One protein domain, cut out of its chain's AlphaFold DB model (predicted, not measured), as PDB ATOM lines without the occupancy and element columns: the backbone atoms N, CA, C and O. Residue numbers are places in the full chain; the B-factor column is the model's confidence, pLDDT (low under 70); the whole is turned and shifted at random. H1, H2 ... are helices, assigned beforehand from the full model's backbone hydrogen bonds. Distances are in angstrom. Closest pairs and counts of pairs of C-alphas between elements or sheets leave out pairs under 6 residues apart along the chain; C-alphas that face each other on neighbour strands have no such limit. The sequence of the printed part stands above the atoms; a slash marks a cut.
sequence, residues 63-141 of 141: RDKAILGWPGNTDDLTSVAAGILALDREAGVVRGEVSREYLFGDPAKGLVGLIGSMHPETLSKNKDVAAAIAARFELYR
ATOM      1  N   ARG A  63      83.432 116.631  94.007       91.06
ATOM      2  CA  ARG A  63      84.630 115.988  93.454       91.06
ATOM      3  C   ARG A  63      85.420 115.241  94.527       91.06
ATOM      4  O   ARG A  63      85.815 114.107  94.286       91.06
ATOM      5  N   ASP A  64      85.584 115.817  95.718       92.81
ATOM      6  CA  ASP A  64      86.264 115.135  96.833       92.81
ATOM      7  C   ASP A  64      85.550 113.838  97.207       92.81
ATOM      8  O   ASP A  64      86.167 112.780  97.330       92.81
ATOM      9  N   LYS A  65      84.220 113.924  97.320       91.25
ATOM     10  CA  LYS A  65      83.339 112.790  97.609       91.25
ATOM     11  C   LYS A  65      83.496 111.701  96.550       91.25
ATOM     12  O   LYS A  65      83.695 110.535  96.886       91.25
ATOM     13  N   ALA A  66      83.505 112.085  95.274       91.44
ATOM     14  CA  ALA A  66      83.669 111.165  94.154       91.44
ATOM     15  C   ALA A  66      85.056 110.494  94.111       91.44
ATOM     16  O   ALA A  66      85.143 109.286  93.885       91.44
ATOM     17  N   ILE A  67      86.130 111.245  94.381       92.75
ATOM     18  CA  ILE A  67      87.509 110.733  94.445       92.75
ATOM     19  C   ILE A  67      87.655 109.721  95.584       92.75
ATOM     20  O   ILE A  67      88.150 108.612  95.377       92.75
ATOM     21  N   LEU A  68      87.197 110.078  96.785       90.81
ATOM     22  CA  LEU A  68      87.285 109.198  97.951       90.81
ATOM     23  C   LEU A  68      86.314 108.012  97.847       90.81
ATOM     24  O   LEU A  68      86.546 106.961  98.438       90.81
ATOM     25  N   GLY A  69      85.252 108.137  97.049       87.81
ATOM     26  CA  GLY A  69      84.142 107.186  97.030       87.81
ATOM     27  C   GLY A  69      83.232 107.327  98.252       87.81
ATOM     28  O   GLY A  69      82.510 106.396  98.583       87.81
ATOM     29  N   TRP A  70      83.261 108.474  98.929       88.88
ATOM     30  CA  TRP A  70      82.458 108.775 100.113       88.88
ATOM     31  C   TRP A  70      81.138 109.465  99.713       88.88
ATOM     32  O   TRP A  70      81.136 110.252  98.767       88.88
ATOM     33  N   PRO A  71      80.001 109.225 100.395       86.38
ATOM     34  CA  PRO A  71      79.806 108.313 101.526       86.38
ATOM     35  C   PRO A  71      79.521 106.860 101.105       86.38
ATOM     36  O   PRO A  71      79.195 106.040 101.953       86.38
ATOM     37  N   GLY A  72      79.608 106.532  99.809       81.81
ATOM     38  CA  GLY A  72      79.298 105.193  99.290       81.81
ATOM     39  C   GLY A  72      80.236 104.086  99.791       81.81
ATOM     40  O   GLY A  72      79.846 102.923  99.805       81.81
ATOM     41  N   ASN A  73      81.444 104.449 100.221       81.44
ATOM     42  CA  ASN A  73      82.389 103.588 100.908       81.44
ATOM     43  C   ASN A  73      82.692 104.144 102.307       81.44
ATOM     44  O   ASN A  73      83.052 105.314 102.453       81.44
ATOM     45  N   THR A  74      82.564 103.290 103.322       78.94
ATOM     46  CA  THR A  74      82.781 103.621 104.735       78.94
ATOM     47  C   THR A  74      83.965 102.882 105.354       78.94
ATOM     48  O   THR A  74      84.103 102.913 106.576       78.94
ATOM     49  N   ASP A  75      84.820 102.239 104.549       85.12
ATOM     50  CA  ASP A  75      86.086 101.663 105.022       85.12
ATOM     51  C   ASP A  75      86.870 102.677 105.867       85.12
ATOM     52  O   ASP A  75      86.860 103.878 105.570       85.12
ATOM     53  N   ASP A  76      87.597 102.198 106.879       83.19
ATOM     54  CA  ASP A  76      88.332 103.048 107.825       83.19
ATOM     55  C   ASP A  76      89.216 104.079 107.113       83.19
ATOM     56  O   ASP A  76      89.236 105.252 107.480       83.19
ATOM     57  N   LEU A  77      89.907 103.662 106.048       86.75
ATOM     58  CA  LEU A  77      90.777 104.537 105.266       86.75
ATOM     59  C   LEU A  77      89.995 105.653 104.558       86.75
ATOM     60  O   LEU A  77      90.410 106.809 104.603       86.75
ATOM     61  N   THR A  78      88.855 105.331 103.943       88.69
ATOM     62  CA  THR A  78      87.997 106.319 103.264       88.69
ATOM     63  C   THR A  78      87.398 107.292 104.270       88.69
ATOM     64  O   THR A  78      87.426 108.504 104.063       88.69
ATOM     65  N   SER A  79      86.895 106.761 105.383       85.94
ATOM     66  CA  SER A  79      86.280 107.523 106.465       85.94
ATOM     67  C   SER A  79      87.268 108.501 107.105       85.94
ATOM     68  O   SER A  79      86.964 109.680 107.272       85.94
ATOM     69  N   VAL A  80      88.489 108.049 107.399       85.62
ATOM     70  CA  VAL A  80      89.543 108.913 107.948       85.62
ATOM     71  C   VAL A  80      90.028 109.927 106.909       85.62
ATOM     72  O   VAL A  80      90.199 111.097 107.249       85.62
ATOM     73  N   ALA A  81      90.197 109.530 105.640       89.81
ATOM     74  CA  ALA A  81      90.608 110.445 104.568       89.81
ATOM     75  C   ALA A  81      89.598 111.580 104.380       89.81
ATOM     76  O   ALA A  81      89.987 112.742 104.294       89.81
ATOM     77  N   ALA A  82      88.309 111.242 104.340       90.56
ATOM     78  CA  ALA A  82      87.229 112.208 104.199       90.56
ATOM     79  C   ALA A  82      87.190 113.181 105.386       90.56
ATOM     80  O   ALA A  82      87.103 114.387 105.169       90.56
ATOM     81  N   GLY A  83      87.358 112.676 106.613       88.25
ATOM     82  CA  GLY A  83      87.390 113.511 107.814       88.25
ATOM     83  C   GLY A  83      88.565 114.488 107.830       88.25
ATOM     84  O   GLY A  83      88.378 115.672 108.091       88.25
ATOM     85  N   ILE A  84      89.774 114.023 107.501       90.12
ATOM     86  CA  ILE A  84      90.955 114.899 107.465       90.12
ATOM     87  C   ILE A  84      90.834 115.928 106.339       90.12
ATOM     88  O   ILE A  84      91.094 117.107 106.566       90.12
ATOM     89  N   LEU A  85      90.380 115.522 105.150       91.69
ATOM     90  CA  LEU A  85      90.185 116.454 104.043       91.69
ATOM     91  C   LEU A  85      89.134 117.524 104.377       91.69
ATOM     92  O   LEU A  85      89.321 118.688 104.028       91.69
ATOM     93  N   ALA A  86      88.052 117.161 105.072       91.75
ATOM     94  CA  ALA A  86      87.052 118.124 105.523       91.75
ATOM     95  C   ALA A  86      87.672 119.162 106.477       91.75
ATOM     96  O   ALA A  86      87.493 120.362 106.268       91.75
ATOM     97  N   LEU A  87      88.473 118.717 107.452       89.44
ATOM     98  CA  LEU A  87      89.194 119.604 108.375       89.44
ATOM     99  C   LEU A  87      90.199 120.512 107.648       89.44
ATOM    100  O   LEU A  87      90.281 121.705 107.936       89.44
ATOM    101  N   ASP A  88      90.935 119.986 106.670       91.06
ATOM    102  CA  ASP A  88      91.897 120.772 105.891       91.06
ATOM    103  C   ASP A  88      91.210 121.804 104.984       91.06
ATOM    104  O   ASP A  88      91.767 122.877 104.719       91.06
ATOM    105  N   ARG A  89      89.985 121.522 104.524       91.81
ATOM    106  CA  ARG A  89      89.146 122.510 103.834       91.81
ATOM    107  C   ARG A  89      88.659 123.597 104.781       91.81
ATOM    108  O   ARG A  89      88.765 124.771 104.433       91.81
ATOM    109  N   GLU A  90      88.190 123.231 105.969       89.88
ATOM    110  CA  GLU A  90      87.775 124.187 107.002       89.88
ATOM    111  C   GLU A  90      88.920 125.128 107.396       89.88
ATOM    112  O   GLU A  90      88.753 126.347 107.427       89.88
ATOM    113  N   ALA A  91      90.119 124.578 107.605       86.88
ATOM    114  CA  ALA A  91      91.326 125.344 107.910       86.88
ATOM    115  C   ALA A  91      91.840 126.180 106.720       86.88
ATOM    116  O   ALA A  91      92.755 126.995 106.868       86.88
ATOM    117  N   GLY A  92      91.283 125.985 105.522       87.88
ATOM    118  CA  GLY A  92      91.712 126.663 104.304       87.88
ATOM    119  C   GLY A  92      93.098 126.232 103.821       87.88
ATOM    120  O   GLY A  92      93.736 127.005 103.104       87.88
ATOM    121  N   VAL A  93      93.562 125.038 104.201       89.94
ATOM    122  CA  VAL A  93      94.765 124.389 103.651       89.94
ATOM    123  C   VAL A  93      94.483 123.938 102.217       89.94
ATOM    124  O   VAL A  93      95.289 124.170 101.318       89.94
ATOM    125  N   VAL A  94      93.291 123.379 101.980       91.75
ATOM    126  CA  VAL A  94      92.818 122.968 100.652       91.75
ATOM    127  C   VAL A  94      91.703 123.910 100.192       91.75
ATOM    128  O   VAL A  94      90.548 123.780 100.589       91.75
ATOM    129  N   ARG A  95      92.041 124.877  99.330       87.69
ATOM    130  CA  ARG A  95      91.090 125.899  98.831       87.69
ATOM    131  C   ARG A  95      90.548 125.638  97.427       87.69
ATOM    132  O   ARG A  95      89.637 126.330  96.992       87.69
ATOM    133  N   GLY A  96      91.101 124.656  96.723       89.00
ATOM    134  CA  GLY A  96      90.739 124.333  95.346       89.00
ATOM    135  C   GLY A  96      90.524 122.842  95.144       89.00
ATOM    136  O   GLY A  96      90.083 122.127  96.053       89.00
ATOM    137  N   GLU A  97      90.835 122.393  93.935       91.25
ATOM    138  CA  GLU A  97      90.861 120.978  93.595       91.25
ATOM    139  C   GLU A  97      91.960 120.280  94.388       91.25
ATOM    140  O   GLU A  97      93.065 120.801  94.557       91.25
ATOM    141  N   VAL A  98      91.634 119.101  94.907       92.12
ATOM    142  CA  VAL A  98      92.605 118.280  95.618       92.12
ATOM    143  C   VAL A  98      93.668 117.812  94.631       92.12
ATOM    144  O   VAL A  98      93.345 117.260  93.581       92.12
ATOM    145  N   SER A  99      94.937 118.023  94.971       92.50
ATOM    146  CA  SER A  99      96.048 117.572  94.142       92.50
ATOM    147  C   SER A  99      96.404 116.113  94.416       92.50
ATOM    148  O   SER A  99      96.144 115.559  95.492       92.50
ATOM    149  N   ARG A 100      97.068 115.494  93.438       91.38
ATOM    150  CA  ARG A 100      97.590 114.134  93.574       91.38
ATOM    151  C   ARG A 100      98.638 114.074  94.681       91.38
ATOM    152  O   ARG A 100      98.634 113.142  95.478       91.38
ATOM    153  N   GLU A 101      99.499 115.087  94.748       92.94
ATOM    154  CA  GLU A 101     100.553 115.210  95.753       92.94
ATOM    155  C   GLU A 101      99.979 115.329  97.162       92.94
ATOM    156  O   GLU A 101     100.535 114.756  98.092       92.94
ATOM    157  N   TYR A 102      98.848 116.018  97.328       93.38
ATOM    158  CA  TYR A 102      98.183 116.086  98.623       93.38
ATOM    159  C   TYR A 102      97.674 114.706  99.058       93.38
ATOM    160  O   TYR A 102      97.912 114.307 100.192       93.38
ATOM    161  N   LEU A 103      97.017 113.938  98.178       92.75
ATOM    162  CA  LEU A 103      96.446 112.638  98.562       92.75
ATOM    163  C   LEU A 103      97.491 111.532  98.705       92.75
ATOM    164  O   LEU A 103      97.479 110.789  99.686       92.75
ATOM    165  N   PHE A 104      98.382 111.406  97.728       92.75
ATOM    166  CA  PHE A 104      99.278 110.253  97.594       92.75
ATOM    167  C   PHE A 104     100.741 110.593  97.862       92.75
ATOM    168  O   PHE A 104     101.560 109.690  98.019       92.75
ATOM    169  N   GLY A 105     101.069 111.881  97.959       91.81
ATOM    170  CA  GLY A 105     102.433 112.343  98.126       91.81
ATOM    171  C   GLY A 105     103.172 112.435  96.803       91.81
ATOM    172  O   GLY A 105     102.630 112.209  95.721       91.81
ATOM    173  N   ASP A 106     104.447 112.763  96.918       90.19
ATOM    174  CA  ASP A 106     105.400 112.770  95.823       90.19
ATOM    175  C   ASP A 106     106.749 112.292  96.377       90.19
ATOM    176  O   ASP A 106     107.477 113.079  96.995       90.19
ATOM    177  N   PRO A 107     107.104 111.009  96.178       84.31
ATOM    178  CA  PRO A 107     108.373 110.463  96.646       84.31
ATOM    179  C   PRO A 107     109.591 111.189  96.067       84.31
ATOM    180  O   PRO A 107     110.606 111.296  96.749       84.31
ATOM    181  N   ALA A 108     109.498 111.728  94.845       87.38
ATOM    182  CA  ALA A 108     110.594 112.469  94.223       87.38
ATOM    183  C   ALA A 108     110.832 113.824  94.908       87.38
ATOM    184  O   ALA A 108     111.952 114.332  94.898       87.38
ATOM    185  N   LYS A 109     109.796 114.386  95.540       86.19
ATOM    186  CA  LYS A 109     109.873 115.608  96.356       86.19
ATOM    187  C   LYS A 109     109.960 115.329  97.863       86.19
ATOM    188  O   LYS A 109     109.969 116.272  98.648       86.19
ATOM    189  N   GLY A 110     109.996 114.059  98.276       87.88
ATOM    190  CA  GLY A 110     109.968 113.664  99.688       87.88
ATOM    191  C   GLY A 110     108.660 114.014 100.412       87.88
ATOM    192  O   GLY A 110     108.656 114.135 101.634       87.88
ATOM    193  N   LEU A 111     107.560 114.201  99.678       87.81
ATOM    194  CA  LEU A 111     106.256 114.538 100.245       87.81
ATOM    195  C   LEU A 111     105.469 113.264 100.544       87.81
ATOM    196  O   LEU A 111     105.235 112.448  99.652       87.81
ATOM    197  N   VAL A 112     105.017 113.118 101.788       89.50
ATOM    198  CA  VAL A 112     104.068 112.071 102.180       89.50
ATOM    199  C   VAL A 112     102.661 112.641 102.050       89.50
ATOM    200  O   VAL A 112     102.349 113.660 102.660       89.50
ATOM    201  N   GLY A 113     101.822 112.003 101.234       90.56
ATOM    202  CA  GLY A 113     100.429 112.415 101.070       90.56
ATOM    203  C   GLY A 113      99.550 111.976 102.227       90.56
ATOM    204  O   GLY A 113      99.940 111.136 103.039       90.56
ATOM    205  N   LEU A 114      98.323 112.483 102.242       91.94
ATOM    206  CA  LEU A 114      97.307 112.177 103.238       91.94
ATOM    207  C   LEU A 114      97.158 110.668 103.457       91.94
ATOM    208  O   LEU A 114      97.284 110.197 104.584       91.94
ATOM    209  N   ILE A 115      96.955 109.903 102.381       90.88
ATOM    210  CA  ILE A 115      96.776 108.451 102.459       90.88
ATOM    211  C   ILE A 115      98.037 107.800 103.035       90.88
ATOM    212  O   ILE A 115      97.949 107.026 103.980       90.88
ATOM    213  N   GLY A 116      99.217 108.175 102.537       86.44
ATOM    214  CA  GLY A 116     100.497 107.641 103.014       86.44
ATOM    215  C   GLY A 116     100.847 108.018 104.458       86.44
ATOM    216  O   GLY A 116     101.653 107.330 105.076       86.44
ATOM    217  N   SER A 117     100.242 109.078 105.002       85.44
ATOM    218  CA  SER A 117     100.460 109.535 106.381       85.44
ATOM    219  C   SER A 117      99.621 108.780 107.420       85.44
ATOM    220  O   SER A 117      99.837 108.933 108.623       85.44
ATOM    221  N   MET A 118      98.662 107.965 106.972       84.50
ATOM    222  CA  MET A 118      97.800 107.188 107.858       84.50
ATOM    223  C   MET A 118      98.562 106.073 108.571       84.50
ATOM    224  O   MET A 118      99.599 105.599 108.106       84.50
ATOM    225  N   HIS A 119      98.016 105.621 109.705       78.44
ATOM    226  CA  HIS A 119      98.638 104.571 110.504       78.44
ATOM    227  C   HIS A 119      98.954 103.336 109.630       78.44
ATOM    228  O   HIS A 119      98.081 102.891 108.874       78.44
ATOM    229  N   PRO A 120     100.163 102.747 109.727       76.69
ATOM    230  CA  PRO A 120     100.586 101.654 108.847       76.69
ATOM    231  C   PRO A 120      99.632 100.457 108.863       76.69
ATOM    232  O   PRO A 120      99.462  99.772 107.858       76.69
ATOM    233  N   GLU A 121      98.978 100.219 109.999       78.06
ATOM    234  CA  GLU A 121      97.987  99.158 110.142       78.06
ATOM    235  C   GLU A 121      96.721  99.423 109.308       78.06
ATOM    236  O   GLU A 121      96.224  98.512 108.645       78.06
ATOM    237  N   THR A 122      96.243 100.673 109.270       78.31
ATOM    238  CA  THR A 122      95.117 101.102 108.427       78.31
ATOM    239  C   THR A 122      95.470 100.934 106.956       78.31
ATOM    240  O   THR A 122      94.689 100.363 106.201       78.31
ATOM    241  N   LEU A 123      96.671 101.352 106.555       77.19
ATOM    242  CA  LEU A 123      97.154 101.193 105.184       77.19
ATOM    243  C   LEU A 123      97.302  99.727 104.777       77.19
ATOM    244  O   LEU A 123      96.902  99.347 103.681       77.19
ATOM    245  N   SER A 124      97.850  98.892 105.661       76.94
ATOM    246  CA  SER A 124      98.059  97.471 105.380       76.94
ATOM    247  C   SER A 124      96.740  96.721 105.180       76.94
ATOM    248  O   SER A 124      96.639  95.900 104.270       76.94
ATOM    249  N   LYS A 125      95.720  97.045 105.985       80.38
ATOM    250  CA  LYS A 125      94.373  96.462 105.891       80.38
ATOM    251  C   LYS A 125      93.576  96.971 104.684       80.38
ATOM    252  O   LYS A 125      92.684  96.272 104.225       80.38
ATOM    253  N   ASN A 126      93.906  98.154 104.159       83.31
ATOM    254  CA  ASN A 126      93.113  98.859 103.147       83.31
ATOM    255  C   ASN A 126      93.905  99.176 101.862       83.31
ATOM    256  O   ASN A 126      93.636 100.179 101.198       83.31
ATOM    257  N   LYS A 127      94.889  98.345 101.487       83.31
ATOM    258  CA  LYS A 127      95.721  98.579 100.286       83.31
ATOM    259  C   LYS A 127      94.888  98.715  99.011       83.31
ATOM    260  O   LYS A 127      95.140  99.613  98.208       83.31
ATOM    261  N   ASP A 128      93.864  97.879  98.868       87.75
ATOM    262  CA  ASP A 128      92.959  97.910  97.716       87.75
ATOM    263  C   ASP A 128      92.104  99.181  97.699       87.75
ATOM    264  O   ASP A 128      91.831  99.738  96.638       87.75
ATOM    265  N   VAL A 129      91.746  99.707  98.875       86.88
ATOM    266  CA  VAL A 129      91.011 100.971  99.006       86.88
ATOM    267  C   VAL A 129      91.894 102.144  98.592       86.88
ATOM    268  O   VAL A 129      91.458 102.990  97.815       86.88
ATOM    269  N   ALA A 130      93.154 102.178  99.036       87.38
ATOM    270  CA  ALA A 130      94.107 103.206  98.619       87.38
ATOM    271  C   ALA A 130      94.324 103.194  97.093       87.38
ATOM    272  O   ALA A 130      94.314 104.251  96.456       87.38
ATOM    273  N   ALA A 131      94.443 102.004  96.493       89.25
ATOM    274  CA  ALA A 131      94.519 101.845  95.043       89.25
ATOM    275  C   ALA A 131      93.225 102.291  94.339       89.25
ATOM    276  O   ALA A 131      93.285 102.959  93.308       89.25
ATOM    277  N   ALA A 132      92.055 101.990  94.909       89.69
ATOM    278  CA  ALA A 132      90.767 102.420  94.372       89.69
ATOM    279  C   ALA A 132      90.597 103.947  94.417       89.69
ATOM    280  O   ALA A 132      90.098 104.528  93.455       89.69
ATOM    281  N   ILE A 133      91.040 104.613  95.489       89.19
ATOM    282  CA  ILE A 133      91.042 106.082  95.574       89.19
ATOM    283  C   ILE A 133      91.992 106.667  94.521       89.19
ATOM    284  O   ILE A 133      91.627 107.624  93.843       89.19
ATOM    285  N   ALA A 134      93.169 106.067  94.307       91.19
ATOM    286  CA  ALA A 134      94.084 106.484  93.240       91.19
ATOM    287  C   ALA A 134      93.477 106.319  91.840       91.19
ATOM    288  O   ALA A 134      93.592 107.219  91.012       91.19
ATOM    289  N   ALA A 135      92.788 105.207  91.584       90.88
ATOM    290  CA  ALA A 135      92.100 104.979  90.318       90.88
ATOM    291  C   ALA A 135      90.964 105.991  90.097       90.88
ATOM    292  O   ALA A 135      90.854 106.566  89.018       90.88
ATOM    293  N   ARG A 136      90.147 106.259  91.125       90.88
ATOM    294  CA  ARG A 136      89.089 107.282  91.064       90.88
ATOM    295  C   ARG A 136      89.671 108.669  90.825       90.88
ATOM    296  O   ARG A 136      89.125 109.404  90.013       90.88
ATOM    297  N   PHE A 137      90.779 109.014  91.476       91.62
ATOM    298  CA  PHE A 137      91.449 110.293  91.261       91.62
ATOM    299  C   PHE A 137      91.767 110.534  89.779       91.62
ATOM    300  O   PHE A 137      91.448 111.595  89.255       91.62
ATOM    301  N   GLU A 138      92.315 109.533  89.086       89.38
ATOM    302  CA  GLU A 138      92.634 109.642  87.656       89.38
ATOM    303  C   GLU A 138      91.393 109.754  86.758       89.38
ATOM    304  O   GLU A 138      91.458 110.389  85.709       89.38
ATOM    305  N   LEU A 139      90.254 109.183  87.161       87.81
ATOM    306  CA  LEU A 139      88.989 109.325  86.426       87.81
ATOM    307  C   LEU A 139      88.396 110.729  86.541       87.81
ATOM    308  O   LEU A 139      87.715 111.187  85.628       87.81
ATOM    309  N   TYR A 140      88.629 111.388  87.673       81.81
ATOM    310  CA  TYR A 140      88.099 112.715  87.957       81.81
ATOM    311  C   TYR A 140      89.116 113.821  87.714       81.81
ATOM    312  O   TYR A 140      88.853 114.926  88.165       81.81
ATOM    313  N   ARG A 141      90.264 113.551  87.082       70.38
ATOM    314  CA  ARG A 141      91.310 114.539  86.781       70.38
ATOM    315  C   ARG A 141      90.849 115.586  85.765       70.38
ATOM    316  O   ARG A 141      90.305 115.200  84.710       70.38
TER     317      ARG A 141
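AT A GLANCE: This is residues 63 to 141 of the 141 residues of an uncharacterized protein of Stenotrophomonas maltophilia (UniProt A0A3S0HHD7). The two longer helices, H2 and H5, meet near their first residues and spread as a V; short H1 bridges the arms on one side, H3 lies towards the other, and H4 sits by the point. The 79 printed residues include five named helices, H1 to H5 in order, and no named strand: all helix. The whole is compact, radius of gyration of the C-alphas 11.7 A, spanning 31 by 30 by 24 A.

HOW THE PARTS SIT: Start at H1, residues 63 to 68, a hairpin with the hub H2, residues 76 to 90; C-alphas 68 and 78 are closest, 6.1 A. H1 touches H5, residues 127 to 139, at C-alphas 67 and 136, 5.1 A. H2 and H5 only just touch, only at their ends, with 3 pairs of C-alphas within 8 A. H4, residues 120 to 125, only just touches H2, also with 3 pairs. H3, residues 100 to 104, is close but not clearly touching H5. Every helix has its O i to N i+4 pairs within hydrogen-bond range.

IN THESE COORDINATES: Find C-alpha 63 at (84.630, 115.988, 93.454), where H1 begins. H2 runs 21.2 A; H5 runs 18.8 A to C-alpha 139 at (88.989, 109.325, 86.426).

THE WHOLE: The printed part has no cut; the H3 to H4 link is long; no printed residue is under 70.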